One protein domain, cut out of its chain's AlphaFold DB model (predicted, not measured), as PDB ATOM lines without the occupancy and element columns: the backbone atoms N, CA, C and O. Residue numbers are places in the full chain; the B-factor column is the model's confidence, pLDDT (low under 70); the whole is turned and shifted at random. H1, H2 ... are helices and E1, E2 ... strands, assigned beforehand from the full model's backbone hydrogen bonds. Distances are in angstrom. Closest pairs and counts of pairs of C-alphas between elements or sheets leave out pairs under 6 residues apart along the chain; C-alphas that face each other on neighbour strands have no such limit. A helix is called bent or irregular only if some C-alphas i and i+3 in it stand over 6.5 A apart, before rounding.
ATOM      1  N   SER A 126     102.103 158.322 158.698       97.38
ATOM      2  CA  SER A 126     102.481 159.127 159.867       97.38
ATOM      3  C   SER A 126     102.790 158.247 161.075       97.38
ATOM      4  O   SER A 126     103.805 158.453 161.751       97.38
ATOM      5  N   ASN A 127     101.953 157.242 161.337       96.81
ATOM      6  CA  ASN A 127     102.166 156.239 162.379       96.81
ATOM      7  C   ASN A 127     103.468 155.474 162.133       96.81
ATOM      8  O   ASN A 127     104.288 155.339 163.048       96.81
ATOM      9  N   TYR A 128     103.692 155.035 160.892       97.31
ATOM     10  CA  TYR A 128     104.895 154.290 160.550       97.31
ATOM     11  C   TYR A 128     106.161 155.152 160.650       97.31
ATOM     12  O   TYR A 128     107.152 154.753 161.268       97.31
ATOM     13  N   LEU A 129     106.122 156.386 160.144       96.69
ATOM     14  CA  LEU A 129     107.231 157.327 160.279       96.69
ATOM     15  C   LEU A 129     107.530 157.650 161.748       96.69
ATOM     16  O   LEU A 129     108.701 157.746 162.129       96.69
ATOM     17  N   ASN A 130     106.504 157.805 162.588       95.88
ATOM     18  CA  ASN A 130     106.688 158.019 164.022       95.88
ATOM     19  C   ASN A 130     107.372 156.817 164.688       95.88
ATOM     20  O   ASN A 130     108.315 156.998 165.464       95.88
ATOM     21  N   TYR A 131     106.963 155.595 164.341       93.25
ATOM     22  CA  TYR A 131     107.628 154.375 164.793       93.25
ATOM     23  C   TYR A 131     109.109 154.356 164.395       93.25
ATOM     24  O   TYR A 131     109.978 154.260 165.267       93.25
ATOM     25  N   ILE A 132     109.415 154.575 163.112       92.44
ATOM     26  CA  ILE A 132     110.796 154.651 162.615       92.44
ATOM     27  C   ILE A 132     111.587 155.733 163.357       92.44
ATOM     28  O   ILE A 132     112.741 155.511 163.717       92.44
ATOM     29  N   LYS A 133     110.997 156.895 163.649       90.50
ATOM     30  CA  LYS A 133     111.676 157.998 164.352       90.50
ATOM     31  C   LYS A 133     111.957 157.707 165.827       90.50
ATOM     32  O   LYS A 133     112.981 158.158 166.344       90.50
ATOM     33  N   THR A 134     111.081 156.974 166.507       85.56
ATOM     34  CA  THR A 134     111.089 156.884 167.979       85.56
ATOM     35  C   THR A 134     111.577 155.543 168.521       85.56
ATOM     36  O   THR A 134     112.237 155.521 169.568       85.56
ATOM     37  N   ALA A 135     111.322 154.437 167.818       83.25
ATOM     38  CA  ALA A 135     111.650 153.095 168.285       83.25
ATOM     39  C   ALA A 135     113.166 152.859 168.324       83.25
ATOM     40  O   ALA A 135     113.907 153.212 167.402       83.25
ATOM     41  N   GLN A 136     113.673 152.247 169.396       78.56
ATOM     42  CA  GLN A 136     115.110 151.969 169.510       78.56
ATOM     43  C   GLN A 136     115.591 150.912 168.508       78.56
ATOM     44  O   GLN A 136     116.702 151.066 168.003       78.56
ATOM     45  N   SER A 137     114.745 149.945 168.140       78.81
ATOM     46  CA  SER A 137     115.009 148.950 167.085       78.81
ATOM     47  C   SER A 137     115.205 149.576 165.701       78.81
ATOM     48  O   SER A 137     115.900 149.030 164.857       78.81
ATOM     49  N   GLN A 138     114.697 150.792 165.481       86.25
ATOM     50  CA  GLN A 138     114.708 151.444 164.171       86.25
ATOM     51  C   GLN A 138     115.898 152.397 163.948       86.25
ATOM     52  O   GLN A 138     115.862 153.253 163.064       86.25
ATOM     53  N   LYS A 139     116.991 152.284 164.727       85.12
ATOM     54  CA  LYS A 139     118.205 153.112 164.520       85.12
ATOM     55  C   LYS A 139     118.778 152.939 163.114       85.12
ATOM     56  O   LYS A 139     119.117 153.938 162.480       85.12
ATOM     57  N   LEU A 140     118.875 151.696 162.643       85.38
ATOM     58  CA  LEU A 140     119.382 151.387 161.310       85.38
ATOM     59  C   LEU A 140     118.461 151.950 160.223       85.38
ATOM     60  O   LEU A 140     118.940 152.663 159.344       85.38
ATOM     61  N   ALA A 141     117.147 151.735 160.339       91.12
ATOM     62  CA  ALA A 141     116.165 152.283 159.405       91.12
ATOM     63  C   ALA A 141     116.241 153.808 159.301       91.12
ATOM     64  O   ALA A 141     116.251 154.347 158.199       91.12
ATOM     65  N   ARG A 142     116.385 154.522 160.428       92.62
ATOM     66  CA  ARG A 142     116.577 155.983 160.416       92.62
ATOM     67  C   ARG A 142     117.825 156.408 159.655       92.62
ATOM     68  O   ARG A 142     117.790 157.424 158.969       92.62
ATOM     69  N   GLY A 143     118.929 155.683 159.820       91.88
ATOM     70  CA  GLY A 143     120.167 155.973 159.102       91.88
ATOM     71  C   GLY A 143     120.024 155.735 157.601       91.88
ATOM     72  O   GLY A 143     120.431 156.588 156.820       91.88
ATOM     73  N   ILE A 144     119.380 154.633 157.211       92.88
ATOM     74  CA  ILE A 144     119.087 154.310 155.808       92.88
ATOM     75  C   ILE A 144     118.150 155.358 155.202       92.88
ATOM     76  O   ILE A 144     118.446 155.893 154.144       92.88
ATOM     77  N   MET A 145     117.069 155.727 155.890       94.69
ATOM     78  CA  MET A 145     116.113 156.742 155.430       94.69
ATOM     79  C   MET A 145     116.792 158.089 155.130       94.69
ATOM     80  O   MET A 145     116.444 158.748 154.158       94.69
ATOM     81  N   LYS A 146     117.810 158.480 155.909       94.94
ATOM     82  CA  LYS A 146     118.592 159.704 155.653       94.94
ATOM     83  C   LYS A 146     119.410 159.663 154.358       94.94
ATOM     84  O   LYS A 146     119.756 160.725 153.855       94.94
ATOM     85  N   MET A 147     119.720 158.480 153.827       93.50
ATOM     86  CA  MET A 147     120.437 158.327 152.554       93.50
ATOM     87  C   MET A 147     119.540 158.625 151.342       93.50
ATOM     88  O   MET A 147     120.056 158.852 150.254       93.50
ATOM     89  N   PHE A 148     118.214 158.674 151.525       95.56
ATOM     90  CA  PHE A 148     117.221 158.927 150.474       95.56
ATOM     91  C   PHE A 148     116.435 160.225 150.751       95.56
ATOM     92  O   PHE A 148     115.230 160.180 150.992       95.56
ATOM     93  N   PRO A 149     117.088 161.404 150.735       94.50
ATOM     94  CA  PRO A 149     116.475 162.657 151.193       94.50
ATOM     95  C   PRO A 149     115.283 163.126 150.343       94.50
ATOM     96  O   PRO A 149     114.419 163.832 150.854       94.50
ATOM     97  N   ASN A 150     115.219 162.716 149.072       95.81
ATOM     98  CA  ASN A 150     114.194 163.147 148.115       95.81
ATOM     99  C   ASN A 150     113.038 162.146 147.951       95.81
ATOM    100  O   ASN A 150     112.138 162.387 147.147       95.81
ATOM    101  N   ALA A 151     113.054 161.038 148.699       96.62
ATOM    102  CA  ALA A 151     112.026 160.007 148.640       96.62
ATOM    103  C   ALA A 151     111.342 159.871 150.010       96.62
ATOM    104  O   ALA A 151     111.913 159.261 150.921       96.62
ATOM    105  N   PRO A 152     110.133 160.432 150.202       96.19
ATOM    106  CA  PRO A 152     109.427 160.301 151.468       96.19
ATOM    107  C   PRO A 152     109.107 158.832 151.761       96.19
ATOM    108  O   PRO A 152     108.745 158.066 150.864       96.19
ATOM    109  N   LEU A 153     109.231 158.445 153.034       97.25
ATOM    110  CA  LEU A 153     108.825 157.126 153.509       97.25
ATOM    111  C   LEU A 153     107.322 156.938 153.283       97.25
ATOM    112  O   LEU A 153     106.539 157.788 153.701       97.25
ATOM    113  N   SER A 154     106.937 155.808 152.693       97.19
ATOM    114  CA  SER A 154     105.535 155.422 152.540       97.19
ATOM    115  C   SER A 154     105.299 154.014 153.076       97.19
ATOM    116  O   SER A 154     106.049 153.078 152.779       97.19
ATOM    117  N   LEU A 155     104.250 153.856 153.880       95.94
ATOM    118  CA  LEU A 155     103.794 152.588 154.429       95.94
ATOM    119  C   LEU A 155     103.362 151.639 153.314       95.94
ATOM    120  O   LEU A 155     103.746 150.475 153.331       95.94
ATOM    121  N   GLU A 156     102.607 152.132 152.335       93.88
ATOM    122  CA  GLU A 156     102.160 151.340 151.185       93.88
ATOM    123  C   GLU A 156     103.357 150.824 150.373       93.88
ATOM    124  O   GLU A 156     103.488 149.618 150.162       93.88
ATOM    125  N   ALA A 157     104.303 151.709 150.038       94.19
ATOM    126  CA  ALA A 157     105.546 151.323 149.371       94.19
ATOM    127  C   ALA A 157     106.341 150.298 150.196       94.19
ATOM    128  O   ALA A 157     106.923 149.362 149.651       94.19
ATOM    129  N   SER A 158     106.365 150.450 151.523       94.06
ATOM    130  CA  SER A 158     107.067 149.535 152.430       94.06
ATOM    131  C   SER A 158     106.402 148.158 152.490       94.06
ATOM    132  O   SER A 158     107.111 147.152 152.457       94.06
ATOM    133  N   LYS A 159     105.062 148.099 152.511       91.31
ATOM    134  CA  LYS A 159     104.283 146.852 152.416       91.31
ATOM    135  C   LYS A 159     104.560 146.144 151.086       91.31
ATOM    136  O   LYS A 159     104.919 144.972 151.102       91.31
ATOM    137  N   PHE A 160     104.512 146.878 149.974       89.06
ATOM    138  CA  PHE A 160     104.806 146.365 148.631       89.06
ATOM    139  C   PHE A 160     106.236 145.812 148.496       89.06
ATOM    140  O   PHE A 160     106.459 144.719 147.975       89.06
ATOM    141  N   ILE A 161     107.243 146.546 148.979       88.06
ATOM    142  CA  ILE A 161     108.639 146.090 148.922       88.06
ATOM    143  C   ILE A 161     108.852 144.851 149.805       88.06
ATOM    144  O   ILE A 161     109.565 143.928 149.402       88.06
ATOM    145  N   ALA A 162     108.221 144.798 150.982       85.69
ATOM    146  CA  ALA A 162     108.287 143.637 151.866       85.69
ATOM    147  C   ALA A 162     107.605 142.400 151.256       85.69
ATOM    148  O   ALA A 162     108.172 141.308 151.319       85.69
ATOM    149  N   SER A 163     106.440 142.553 150.616       82.50
ATOM    150  CA  SER A 163     105.727 141.432 149.987       82.50
ATOM    151  C   SER A 163     106.456 140.885 148.757       82.50
ATOM    152  O   SER A 163     106.561 139.665 148.607       82.50
ATOM    153  N   ARG A 164     107.077 141.749 147.934       76.38
ATOM    154  CA  ARG A 164     107.971 141.305 146.844       76.38
ATOM    155  C   ARG A 164     109.172 140.522 147.357       76.38
ATOM    156  O   ARG A 164     109.555 139.542 146.729       76.38
ATOM    157  N   ALA A 165     109.767 140.933 148.476       70.00
ATOM    158  CA  ALA A 165     110.876 140.190 149.072       70.00
ATOM    159  C   ALA A 165     110.452 138.808 149.599       70.00
ATOM    160  O   ALA A 165     111.275 137.900 149.645       70.00
ATOM    161  N   ALA A 166     109.173 138.635 149.946       64.31
ATOM    162  CA  ALA A 166     108.580 137.352 150.314       64.31
ATOM    163  C   ALA A 166     108.125 136.505 149.102       64.31
ATOM    164  O   ALA A 166     107.481 135.479 149.295       64.31
ATOM    165  N   ASN A 167     108.441 136.916 147.862       64.62
ATOM    166  CA  ASN A 167     107.977 136.293 146.613       64.62
ATOM    167  C   ASN A 167     106.446 136.169 146.503       64.62
ATOM    168  O   ASN A 167     105.952 135.248 145.856       64.62
ATOM    169  N   ASN A 168     105.684 137.084 147.106       58.62
ATOM    170  CA  ASN A 168     104.226 137.028 147.040       58.62
ATOM    171  C   ASN A 168     103.733 137.633 145.700       58.62
ATOM    172  O   ASN A 168     103.972 138.817 145.447       58.62
ATOM    173  N   PRO A 169     103.104 136.855 144.797       49.25
ATOM    174  CA  PRO A 169     102.806 137.300 143.431       49.25
ATOM    175  C   PRO A 169     101.657 138.317 143.323       49.25
ATOM    176  O   PRO A 169     101.570 139.008 142.312       49.25
ATOM    177  N   ALA A 170     100.808 138.450 144.349       52.50
ATOM    178  CA  ALA A 170      99.583 139.256 144.292       52.50
ATOM    179  C   ALA A 170      99.801 140.785 144.236       52.50
ATOM    180  O   ALA A 170      98.899 141.503 143.820       52.50
ATOM    181  N   ASP A 171     100.985 141.284 144.602       54.88
ATOM    182  CA  ASP A 171     101.228 142.726 144.773       54.88
ATOM    183  C   ASP A 171     101.998 143.384 143.619       54.88
ATOM    184  O   ASP A 171     102.299 144.569 143.689       54.88
ATOM    185  N   GLN A 172     102.371 142.667 142.553       59.47
ATOM    186  CA  GLN A 172     103.411 143.152 141.627       59.47
ATOM    187  C   GLN A 172     103.000 144.289 140.668       59.47
ATOM    188  O   GLN A 172     103.870 144.792 139.956       59.47
ATOM    189  N   THR A 173     101.736 144.731 140.648       63.38
ATOM    190  CA  THR A 173     101.211 145.683 139.643       63.38
ATOM    191  C   THR A 173     100.852 147.076 140.174       63.38
ATOM    192  O   THR A 173     100.390 147.909 139.398       63.38
ATOM    193  N   THR A 174     101.046 147.363 141.465       77.75
ATOM    194  CA  THR A 174     100.607 148.637 142.079       77.75
ATOM    195  C   THR A 174     101.412 149.857 141.616       77.75
ATOM    196  O   THR A 174     100.867 150.952 141.508       77.75
ATOM    197  N   TYR A 175     102.701 149.680 141.312       83.44
ATOM    198  CA  TYR A 175     103.611 150.766 140.932       83.44
ATOM    199  C   TYR A 175     104.125 150.590 139.504       83.44
ATOM    200  O   TYR A 175     104.443 149.474 139.086       83.44
ATOM    201  N   LYS A 176     104.229 151.701 138.768       84.56
ATOM    202  CA  LYS A 176     104.676 151.710 137.365       84.56
ATOM    203  C   LYS A 176     106.183 151.556 137.266       84.56
ATOM    204  O   LYS A 176     106.682 150.918 136.343       84.56
ATOM    205  N   GLU A 177     106.902 152.133 138.221       89.69
ATOM    206  CA  GLU A 177     108.353 152.047 138.290       89.69
ATOM    207  C   GLU A 177     108.775 151.513 139.657       89.69
ATOM    208  O   GLU A 177     108.323 151.989 140.699       89.69
ATOM    209  N   VAL A 178     109.670 150.522 139.657       89.75
ATOM    210  CA  VAL A 178     110.190 149.908 140.882       89.75
ATOM    211  C   VAL A 178     111.697 149.753 140.775       89.75
ATOM    212  O   VAL A 178     112.201 148.953 139.986       89.75
ATOM    213  N   ILE A 179     112.416 150.467 141.632       90.44
ATOM    214  CA  ILE A 179     113.847 150.281 141.841       90.44
ATOM    215  C   ILE A 179     114.016 149.433 143.097       90.44
ATOM    216  O   ILE A 179     113.821 149.900 144.219       90.44
ATOM    217  N   ASN A 180     114.367 148.164 142.911       84.81
ATOM    218  CA  ASN A 180     114.513 147.222 144.011       84.81
ATOM    219  C   ASN A 180     115.975 147.136 144.476       84.81
ATOM    220  O   ASN A 180     116.855 146.710 143.726       84.81
ATOM    221  N   PHE A 181     116.225 147.484 145.738       86.12
ATOM    222  CA  PHE A 181     117.548 147.414 146.359       86.12
ATOM    223  C   PHE A 181     117.755 146.137 147.184       86.12
ATOM    224  O   PHE A 181     118.716 146.044 147.941       86.12
ATOM    225  N   SER A 182     116.914 145.113 147.028       68.62
ATOM    226  CA  SER A 182     117.072 143.808 147.699       68.62
ATOM    227  C   SER A 182     118.445 143.163 147.471       68.62
ATOM    228  O   SER A 182     118.966 142.523 148.373       68.62
ATOM    229  N   LYS A 183     119.131 143.418 146.345       65.25
ATOM    230  CA  LYS A 183     120.530 142.969 146.144       65.25
ATOM    231  C   LYS A 183     121.527 143.580 147.147       65.25
ATOM    232  O   LYS A 183     122.584 143.006 147.406       65.25
ATOM    233  N   VAL A 184     121.207 144.739 147.721       69.25
ATOM    234  CA  VAL A 184     121.990 145.424 148.764       69.25
ATOM    235  C   VAL A 184     121.751 144.765 150.130       69.25
ATOM    236  O   VAL A 184     122.650 144.714 150.979       69.25
ATOM    237  N   ALA A 185     120.559 144.205 150.320       61.31
ATOM    238  CA  ALA A 185     120.059 143.697 151.579       61.31
ATOM    239  C   ALA A 185     119.907 142.170 151.572       61.31
ATOM    240  O   ALA A 185     118.903 141.619 151.142       61.31
ATOM    241  N   TYR A 186     120.923 141.486 152.089       55.69
ATOM    242  CA  TYR A 186     120.857 140.054 152.361       55.69
ATOM    243  C   TYR A 186     120.611 139.832 153.850       55.69
ATOM    244  O   TYR A 186     121.233 140.516 154.666       55.69
ATOM    245  N   GLN A 187     119.759 138.854 154.177       58.78
ATOM    246  CA  GLN A 187     119.715 138.261 155.511       58.78
ATOM    247  C   GLN A 187     121.087 137.674 155.837       58.78
ATOM    248  O   GLN A 187     121.753 137.063 155.003       58.78
ATOM    249  N   THR A 188     121.553 137.954 157.036       55.53
ATOM    250  CA  THR A 188     122.955 137.833 157.425       55.53
ATOM    251  C   THR A 188     122.996 137.866 158.940       55.53
ATOM    252  O   THR A 188     122.187 138.550 159.579       55.53
ATOM    253  N   THR A 189     123.921 137.112 159.517       56.03
ATOM    254  CA  THR A 189     124.045 137.030 160.968       56.03
ATOM    255  C   THR A 189     124.546 138.359 161.524       56.03
ATOM    256  O   THR A 189     125.369 139.058 160.924       56.03
ATOM    257  N   VAL A 190     124.049 138.738 162.700       56.81
ATOM    258  CA  VAL A 190     124.366 140.027 163.340       56.81
ATOM    259  C   VAL A 190     125.864 140.274 163.519       56.81
ATOM    260  O   VAL A 190     126.329 141.410 163.355       56.81
ATOM    261  N   SER A 191     126.635 139.218 163.784       55.69
ATOM    262  CA  SER A 191     128.094 139.276 163.925       55.69
ATOM    263  C   SER A 191     128.798 139.789 162.663       55.69
ATOM    264  O   SER A 191     129.840 140.433 162.755       55.69
ATOM    265  N   GLN A 192     128.212 139.588 161.480       57.62
ATOM    266  CA  GLN A 192     128.799 140.015 160.211       57.62
ATOM    267  C   GLN A 192     128.624 141.512 159.943       57.62
ATOM    268  O   GLN A 192     129.308 142.057 159.073       57.62
ATOM    269  N   TRP A 193     127.733 142.209 160.657       58.66
ATOM    270  CA  TRP A 193     127.304 143.566 160.294       58.66
ATOM    271  C   TRP A 193     127.854 144.672 161.191       58.66
ATOM    272  O   TRP A 193     128.156 145.756 160.682       58.66
ATOM    273  N   GLY A 194     128.155 144.382 162.455       68.25
ATOM    274  CA  GLY A 194     128.815 145.347 163.329       68.25
ATOM    275  C   GLY A 194     127.873 146.339 164.001       68.25
ATOM    276  O   GLY A 194     126.669 146.119 164.115       68.25
ATOM    277  N   THR A 195     128.435 147.464 164.448       74.19
ATOM    278  CA  THR A 195     127.664 148.599 164.988       74.19
ATOM    279  C   THR A 195     126.723 149.183 163.931       74.19
ATOM    280  O   THR A 195     127.009 149.067 162.742       74.19
ATOM    281  N   THR A 196     125.660 149.900 164.323       78.12
ATOM    282  CA  THR A 196     124.766 150.589 163.366       78.12
ATOM    283  C   THR A 196     125.531 151.423 162.331       78.12
ATOM    284  O   THR A 196     125.189 151.384 161.155       78.12
ATOM    285  N   GLN A 197     126.603 152.123 162.721       80.44
ATOM    286  CA  GLN A 197     127.419 152.890 161.774       80.44
ATOM    287  C   GLN A 197     128.121 151.987 160.750       80.44
ATOM    288  O   GLN A 197     128.117 152.275 159.555       80.44
ATOM    289  N   SER A 198     128.687 150.866 161.200       80.38
ATOM    290  CA  SER A 198     129.292 149.865 160.316       80.38
ATOM    291  C   SER A 198     128.267 149.295 159.330       80.38
ATOM    292  O   SER A 198     128.586 149.128 158.152       80.38
ATOM    293  N   LYS A 199     127.027 149.062 159.786       81.31
ATOM    294  CA  LYS A 199     125.907 148.618 158.940       81.31
ATOM    295  C   LYS A 199     125.583 149.635 157.851       81.31
ATOM    296  O   LYS A 199     125.484 149.264 156.685       81.31
ATOM    297  N   LEU A 200     125.481 150.912 158.217       85.31
ATOM    298  CA  LEU A 200     125.217 152.007 157.279       85.31
ATOM    299  C   LEU A 200     126.329 152.146 156.235       85.31
ATOM    300  O   LEU A 200     126.040 152.232 155.045       85.31
ATOM    301  N   ASN A 201     127.596 152.079 156.648       85.81
ATOM    302  CA  ASN A 201     128.728 152.157 155.720       85.81
ATOM    303  C   ASN A 201     128.733 150.983 154.725       85.81
ATOM    304  O   ASN A 201     128.969 151.173 153.532       85.81
ATOM    305  N   LYS A 202     128.439 149.762 155.197       85.50
ATOM    306  CA  LYS A 202     128.312 148.573 154.336       85.50
ATOM    307  C   LYS A 202     127.147 148.704 153.361       85.50
ATOM    308  O   LYS A 202     127.310 148.387 152.184       85.50
ATOM    309  N   PHE A 203     126.001 149.184 153.839       86.94
ATOM    310  CA  PHE A 203     124.827 149.436 153.013       86.94
ATOM    311  C   PHE A 203     125.133 150.453 151.901       86.94
ATOM    312  O   PHE A 203     124.928 150.146 150.727       86.94
ATOM    313  N   GLN A 204     125.747 151.592 152.242       89.69
ATOM    314  CA  GLN A 204     126.182 152.603 151.271       89.69
ATOM    315  C   GLN A 204     127.180 152.036 150.253       89.69
ATOM    316  O   GLN A 204     127.045 152.258 149.053       89.69
ATOM    317  N   SER A 205     128.177 151.272 150.709       89.75
ATOM    318  CA  SER A 205     129.162 150.654 149.813       89.75
ATOM    319  C   SER A 205     128.499 149.713 148.804       89.75
ATOM    320  O   SER A 205     128.843 149.730 147.624       89.75
ATOM    321  N   LYS A 206     127.521 148.914 149.244       88.81
ATOM    322  CA  LYS A 206     126.766 148.024 148.359       88.81
ATOM    323  C   LYS A 206     125.889 148.796 147.369       88.81
ATOM    324  O   LYS A 206     125.863 148.397 146.210       88.81
ATOM    325  N   LEU A 207     125.238 149.889 147.783       90.81
ATOM    326  CA  LEU A 207     124.513 150.787 146.870       90.81
ATOM    327  C   LEU A 207     125.439 151.349 145.783       90.81
ATOM    328  O   LEU A 207     125.142 151.229 144.596       90.81
ATOM    329  N   ASN A 208     126.604 151.867 146.176       92.38
ATOM    330  CA  ASN A 208     127.585 152.398 145.231       92.38
ATOM    331  C   ASN A 208     128.052 151.323 144.232       92.38
ATOM    332  O   ASN A 208     128.148 151.596 143.040       92.38
ATOM    333  N   LYS A 209     128.284 150.083 144.693       91.06
ATOM    334  CA  LYS A 209     128.686 148.953 143.830       91.06
ATOM    335  C   LYS A 209     127.653 148.598 142.762       91.06
ATOM    336  O   LYS A 209     128.036 148.105 141.708       91.06
ATOM    337  N   ILE A 210     126.368 148.830 143.026       89.62
ATOM    338  CA  ILE A 210     125.296 148.617 142.044       89.62
ATOM    339  C   ILE A 210     124.946 149.894 141.258       89.62
ATOM    340  O   ILE A 210     123.907 149.939 140.607       89.62
ATOM    341  N   GLY A 211     125.794 150.928 141.315       93.25
ATOM    342  CA  GLY A 211     125.648 152.166 140.540       93.25
ATOM    343  C   GLY A 211     124.741 153.228 141.167       93.25
ATOM    344  O   GLY A 211     124.484 154.255 140.545       93.25
ATOM    345  N   TYR A 212     124.268 153.022 142.398       93.62
ATOM    346  CA  TYR A 212     123.436 153.987 143.120       93.62
ATOM    347  C   TYR A 212     124.294 154.804 144.086       93.62
ATOM    348  O   TYR A 212     124.235 154.624 145.302       93.62
ATOM    349  N   THR A 213     125.120 155.694 143.527       95.69
ATOM    350  CA  THR A 213     125.851 156.701 144.312       95.69
ATOM    351  C   THR A 213     124.887 157.700 144.954       95.69
ATOM    352  O   THR A 213     123.707 157.766 144.599       95.69
ATOM    353  N   GLN A 214     125.386 158.526 145.879       95.00
ATOM    354  CA  GLN A 214     124.557 159.566 146.483       95.00
ATOM    355  C   GLN A 214     124.068 160.583 145.441       95.00
ATOM    356  O   GLN A 214     122.916 161.004 145.527       95.00
ATOM    357  N   GLU A 215     124.873 160.936 144.427       96.69
ATOM    358  CA  GLU A 215     124.396 161.813 143.346       96.69
ATOM    359  C   GLU A 215     123.253 161.153 142.570       96.69
ATOM    360  O   GLU A 215     122.223 161.786 142.325       96.69
ATOM    361  N   LYS A 216     123.391 159.858 142.242       96.62
ATOM    362  CA  LYS A 216     122.334 159.117 141.547       96.62
ATOM    363  C   LYS A 216     121.060 159.072 142.382       96.62
ATOM    364  O   LYS A 216     120.002 159.370 141.842       96.62
ATOM    365  N   ILE A 217     121.148 158.753 143.673       95.25
ATOM    366  CA  ILE A 217     119.990 158.728 144.580       95.25
ATOM    367  C   ILE A 217     119.330 160.108 144.665       95.25
ATOM    368  O   ILE A 217     118.109 160.206 144.570       95.25
ATOM    369  N   ASN A 218     120.118 161.178 144.781       95.62
ATOM    370  CA  ASN A 218     119.590 162.539 144.861       95.62
ATOM    371  C   ASN A 218     118.860 162.960 143.575       95.62
ATOM    372  O   ASN A 218     117.904 163.726 143.662       95.62
ATOM    373  N   SER A 219     119.254 162.432 142.412       95.50
ATOM    374  CA  SER A 219     118.572 162.692 141.132       95.50
ATOM    375  C   SER A 219     117.203 162.005 140.984       95.50
ATOM    376  O   SER A 219     116.458 162.307 140.052       95.50
ATOM    377  N   LEU A 220     116.857 161.060 141.871       93.31
ATOM    378  CA  LEU A 220     115.610 160.293 141.797       93.31
ATOM    379  C   LEU A 220     114.454 161.071 142.438       93.31
ATOM    380  O   LEU A 220     114.143 160.908 143.616       93.31
ATOM    381  N   HIS A 221     113.797 161.911 141.641       93.56
ATOM    382  CA  HIS A 221     112.645 162.700 142.076       93.56
ATOM    383  C   HIS A 221     111.311 161.975 141.859       93.56
ATOM    384  O   HIS A 221     111.139 161.217 140.904       93.56
ATOM    385  N   GLY A 222     110.343 162.250 142.735       94.62
ATOM    386  CA  GLY A 222     108.972 161.739 142.622       94.62
ATOM    387  C   GLY A 222     108.782 160.286 143.062       94.62
ATOM    388  O   GLY A 222     107.665 159.785 142.990       94.62
ATOM    389  N   TYR A 223     109.837 159.619 143.537       96.75
ATOM    390  CA  TYR A 223     109.734 158.288 144.125       96.75
ATOM    391  C   TYR A 223     109.299 158.350 145.589       96.75
ATOM    392  O   TYR A 223     109.673 159.258 146.330       96.75
ATOM    393  N   LYS A 224     108.580 157.320 146.032       96.94
ATOM    394  CA  LYS A 224     108.353 156.999 147.442       96.94
ATOM    395  C   LYS A 224     109.358 155.945 147.899       96.94
ATOM    396  O   LYS A 224     109.696 155.030 147.147       96.94
ATOM    397  N   LEU A 225     109.808 156.050 149.145       96.62
ATOM    398  CA  LEU A 225     110.687 155.071 149.776       96.62
ATOM    399  C   LEU A 225     109.857 153.977 150.452       96.62
ATOM    400  O   LEU A 225     109.133 154.239 151.415       96.62
ATOM    401  N   GLY A 226     110.018 152.742 149.978       95.38
ATOM    402  CA  GLY A 226     109.628 151.547 150.713       95.38
ATOM    403  C   GLY A 226     110.808 151.056 151.540       95.38
ATOM    404  O   GLY A 226     111.874 150.784 150.986       95.38
ATOM    405  N   LEU A 227     110.642 150.957 152.857       93.88
ATOM    406  CA  LEU A 227     111.694 150.536 153.778       93.88
ATOM    407  C   LEU A 227     111.091 149.728 154.923       93.88
ATOM    408  O   LEU A 227     110.249 150.242 155.651       93.88
ATOM    409  N   VAL A 228     111.579 148.509 155.137       91.06
ATOM    410  CA  VAL A 228     111.330 147.696 156.334       91.06
ATOM    411  C   VAL A 228     112.667 147.183 156.842       91.06
ATOM    412  O   VAL A 228     113.456 146.637 156.075       91.06
ATOM    413  N   VAL A 229     112.940 147.368 158.131       87.12
ATOM    414  CA  VAL A 229     114.174 146.888 158.756       87.12
ATOM    415  C   VAL A 229     113.828 146.069 159.986       87.12
ATOM    416  O   VAL A 229     113.283 146.587 160.961       87.12
ATOM    417  N   TYR A 230     114.213 144.802 159.934       80.88
ATOM    418  CA  TYR A 230     114.267 143.914 161.082       80.88
ATOM    419  C   TYR A 230     115.724 143.874 161.532       80.88
ATOM    420  O   TYR A 230     116.527 143.080 161.043       80.88
ATOM    421  N   ASP A 231     116.099 144.828 162.383       73.81
ATOM    422  CA  ASP A 231     117.445 144.879 162.944       73.81
ATOM    423  C   ASP A 231     117.481 144.008 164.198       73.81
ATOM    424  O   ASP A 231     116.835 144.341 165.193       73.81
ATOM    425  N   LEU A 232     118.271 142.930 164.158       64.31
ATOM    426  CA  LEU A 232     118.532 142.061 165.310       64.31
ATOM    427  C   LEU A 232     117.292 141.261 165.757       64.31
ATOM    428  O   LEU A 232     117.122 141.001 166.947       64.31
ATOM    429  N   SER A 233     116.416 140.891 164.817       53.28
ATOM    430  CA  SER A 233     115.301 139.971 165.081       53.28
ATOM    431  C   SER A 233     115.810 138.532 165.196       53.28
ATOM    432  O   SER A 233     116.734 138.166 164.473       53.28
ATOM    433  N   GLU A 234     115.210 137.721 166.068       48.88
ATOM    434  CA  GLU A 234     115.462 136.273 166.111       48.88
ATOM    435  C   GLU A 234     114.893 135.609 164.845       48.88
ATOM    436  O   GLU A 234     113.764 135.896 164.439       48.88
ATOM    437  N   ASP A 235     115.689 134.764 164.190       47.88
ATOM    438  CA  ASP A 235     115.231 133.853 163.143       47.88
ATOM    439  C   ASP A 235     114.621 132.574 163.745       47.88
ATOM    440  O   ASP A 235     114.636 132.356 164.959       47.88
ATOM    441  N   SER A 236     114.091 131.698 162.887       36.59
ATOM    442  CA  SER A 236     113.466 130.428 163.288       36.59
ATOM    443  C   SER A 236     114.411 129.447 164.002       36.59
ATOM    444  O   SER A 236     113.947 128.425 164.504       36.59
ATOM    445  N   PHE A 237     115.714 129.733 164.043       40.59
ATOM    446  CA  PHE A 237     116.749 128.934 164.696       40.59
ATOM    447  C   PHE A 237     117.355 129.646 165.920       40.59
ATOM    448  O   PHE A 237     118.328 129.157 166.494       40.59
ATOM    449  N   GLY A 238     116.792 130.787 166.339       48.00
ATOM    450  CA  GLY A 238     117.285 131.588 167.464       48.00
ATOM    451  C   GLY A 238     118.525 132.432 167.141       48.00
ATOM    452  O   GLY A 238     119.102 133.051 168.037       48.00
ATOM    453  N   GLY A 239     118.946 132.481 165.873       51.44
ATOM    454  CA  GLY A 239     120.006 133.356 165.392       51.44
ATOM    455  C   GLY A 239     119.496 134.783 165.232       51.44
ATOM    456  O   GLY A 239     118.408 135.014 164.713       51.44
ATOM    457  N   GLN A 240     120.269 135.783 165.658       59.94
ATOM    458  CA  GLN A 240     119.904 137.158 165.330       59.94
ATOM    459  C   GLN A 240     120.239 137.443 163.862       59.94
ATOM    460  O   GLN A 240     121.387 137.257 163.425       59.94
ATOM    461  N   ILE A 241     119.265 137.980 163.133       64.50
ATOM    462  CA  ILE A 241     119.406 138.406 161.741       64.50
ATOM    463  C   ILE A 241     119.213 139.914 161.602       64.50
ATOM    464  O   ILE A 241     118.466 140.558 162.340       64.50
ATOM    465  N   VAL A 242     119.903 140.490 160.621       72.50
ATOM    466  CA  VAL A 242     119.553 141.803 160.077       72.50
ATOM    467  C   VAL A 242     118.879 141.568 158.734       72.50
ATOM    468  O   VAL A 242     119.515 141.059 157.811       72.50
ATOM    469  N   SER A 243     117.609 141.946 158.615       80.12
ATOM    470  CA  SER A 243     116.894 141.957 157.339       80.12
ATOM    471  C   SER A 243     116.511 143.384 156.975       80.12
ATOM    472  O   SER A 243     115.945 144.119 157.784       80.12
ATOM    473  N   ILE A 244     116.831 143.788 155.749       86.06
ATOM    474  CA  ILE A 244     116.468 145.092 155.198       86.06
ATOM    475  C   ILE A 244     115.664 144.817 153.926       86.06
ATOM    476  O   ILE A 244     116.116 144.121 153.027       86.06
ATOM    477  N   HIS A 245     114.473 145.373 153.820       88.88
ATOM    478  CA  HIS A 245     113.697 145.382 152.588       88.88
ATOM    479  C   HIS A 245     113.605 146.832 152.159       88.88
ATOM    480  O   HIS A 245     113.074 147.658 152.900       88.88
ATOM    481  N   ILE A 246     114.190 147.166 151.012       91.88
ATOM    482  CA  ILE A 246     114.258 148.550 150.558       91.88
ATOM    483  C   ILE A 246     114.105 148.662 149.046       91.88
ATOM    484  O   ILE A 246     114.644 147.857 148.282       91.88
ATOM    485  N   GLY A 247     113.374 149.686 148.624       92.50
ATOM    486  CA  GLY A 247     113.235 150.072 147.233       92.50
ATOM    487  C   GLY A 247     112.599 151.445 147.080       92.50
ATOM    488  O   GLY A 247     112.071 152.017 148.036       92.50
ATOM    489  N   LEU A 248     112.658 151.963 145.861       94.50
ATOM    490  CA  LEU A 248     111.955 153.172 145.450       94.50
ATOM    491  C   LEU A 248     110.840 152.789 144.486       94.50
ATOM    492  O   LEU A 248     111.043 151.944 143.612       94.50
ATOM    493  N   VAL A 249     109.678 153.408 144.652       93.81
ATOM    494  CA  VAL A 249     108.495 153.139 143.828       93.81
ATOM    495  C   VAL A 249     107.833 154.429 143.361       93.81
ATOM    496  O   VAL A 249     107.934 155.450 144.046       93.81
ATOM    497  N   LYS A 250     107.174 154.385 142.205       92.19
ATOM    498  CA  LYS A 250     106.460 155.513 141.599       92.19
ATOM    499  C   LYS A 250     105.248 155.035 140.803       92.19
ATOM    500  O   LYS A 250     105.323 153.944 140.186       92.19
TER     501      LYS A 250
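What this domain is: This is residues 126 to 250 of the 250 residues of the protein "D-alanyl-D-alanine carboxypeptidase" of Lactobacillus diolivorans DSM 14421 (UniProt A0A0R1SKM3). A long hairpin of two strands, E2 and E3, runs through the middle, with the short strand E1 beside one end of E3; H3 packs across one face of this narrow sheet and H2 on the other. H1 makes a corner with H2, H4 meets H2 with its first residues and is apart from E2 and E3, and H5 lies far from the centre. The printed part has 125 residues with five named helices and three named strands, in the order H1 H2 H3 E1 H4 H5 E2 E3; the sheet order is E1 E3 E2, antiparallel, and the class is mixed, helices and strands. The whole is compact, with a radius of gyration of the C-alphas of 14.0 A, and spans 38 by 33 by 28 A.

Where its parts are: Find C-alpha 126 at (102.481, 159.127, 159.867), where H1, residues 126 to 134, begins. H2, residues 136 to 146, is irregular, with C-alphas 137 and 140 7.6 A apart. H3 is residues 155 to 165, 15.3 A long, and E1 is residues 178 to 180. Look for H4, residues 196 to 209, from (124.766, 150.589, 163.366) over 20.0 A, and then H5, residues 214 to 218. E2, residues 224 to 234, covers 28.8 A, and E3, residues 240 to 249, covers 29.1 A and ends at C-alpha 249, (108.495, 153.139, 143.828).

How they stand to each other: Start at the hairpin of E2 and E3, antiparallel at 174 degrees, where N 228 and O 245 are 2.8 A apart, within hydrogen-bond range. On the other side of E3, E1 is antiparallel to it at 155 degrees, with N 179 and O 248 2.8 A apart. E1, H4, H5 and E2 form a split strand-helix-strand unit, two strands running the same way with E3 between them, and its crossover is right-handed. H3 is on the sheet at a height of 6.9 A, over E3 and E2; its closest C-alphas to E2 are Ser 158 and Gly 226, 3.7 A. H2 is on the opposite face at 8.3 A, over E2, and the sheet with helices on both faces makes three layers. H2 and H4 touch through residues 196 to 200 of H4 alone, closest at the C-alphas of Leu 140 and Thr 196, 5.8 A. H1 and H2 touch only at the corner, closest at Ile 132 and Gln 138, whose C-alphas are 5.3 A apart. Every O i to N i+4 pair is within hydrogen-bond range in H1, H3, H4 and H5, and 5 of 7 are in H2.

The domain as a whole: The two C-alphas farthest apart, Ser 219 and Phe 237, are 41.2 A apart, and the printed part has no cut. The links from H3 to E1 and from E1 to H4 are long; in the second, residues 188 to 189 pair antiparallel with residues 241 to 242 of E3. Look for pLDDT under 70 at residues 166 to 173, 182 to 194 and 232 to 241.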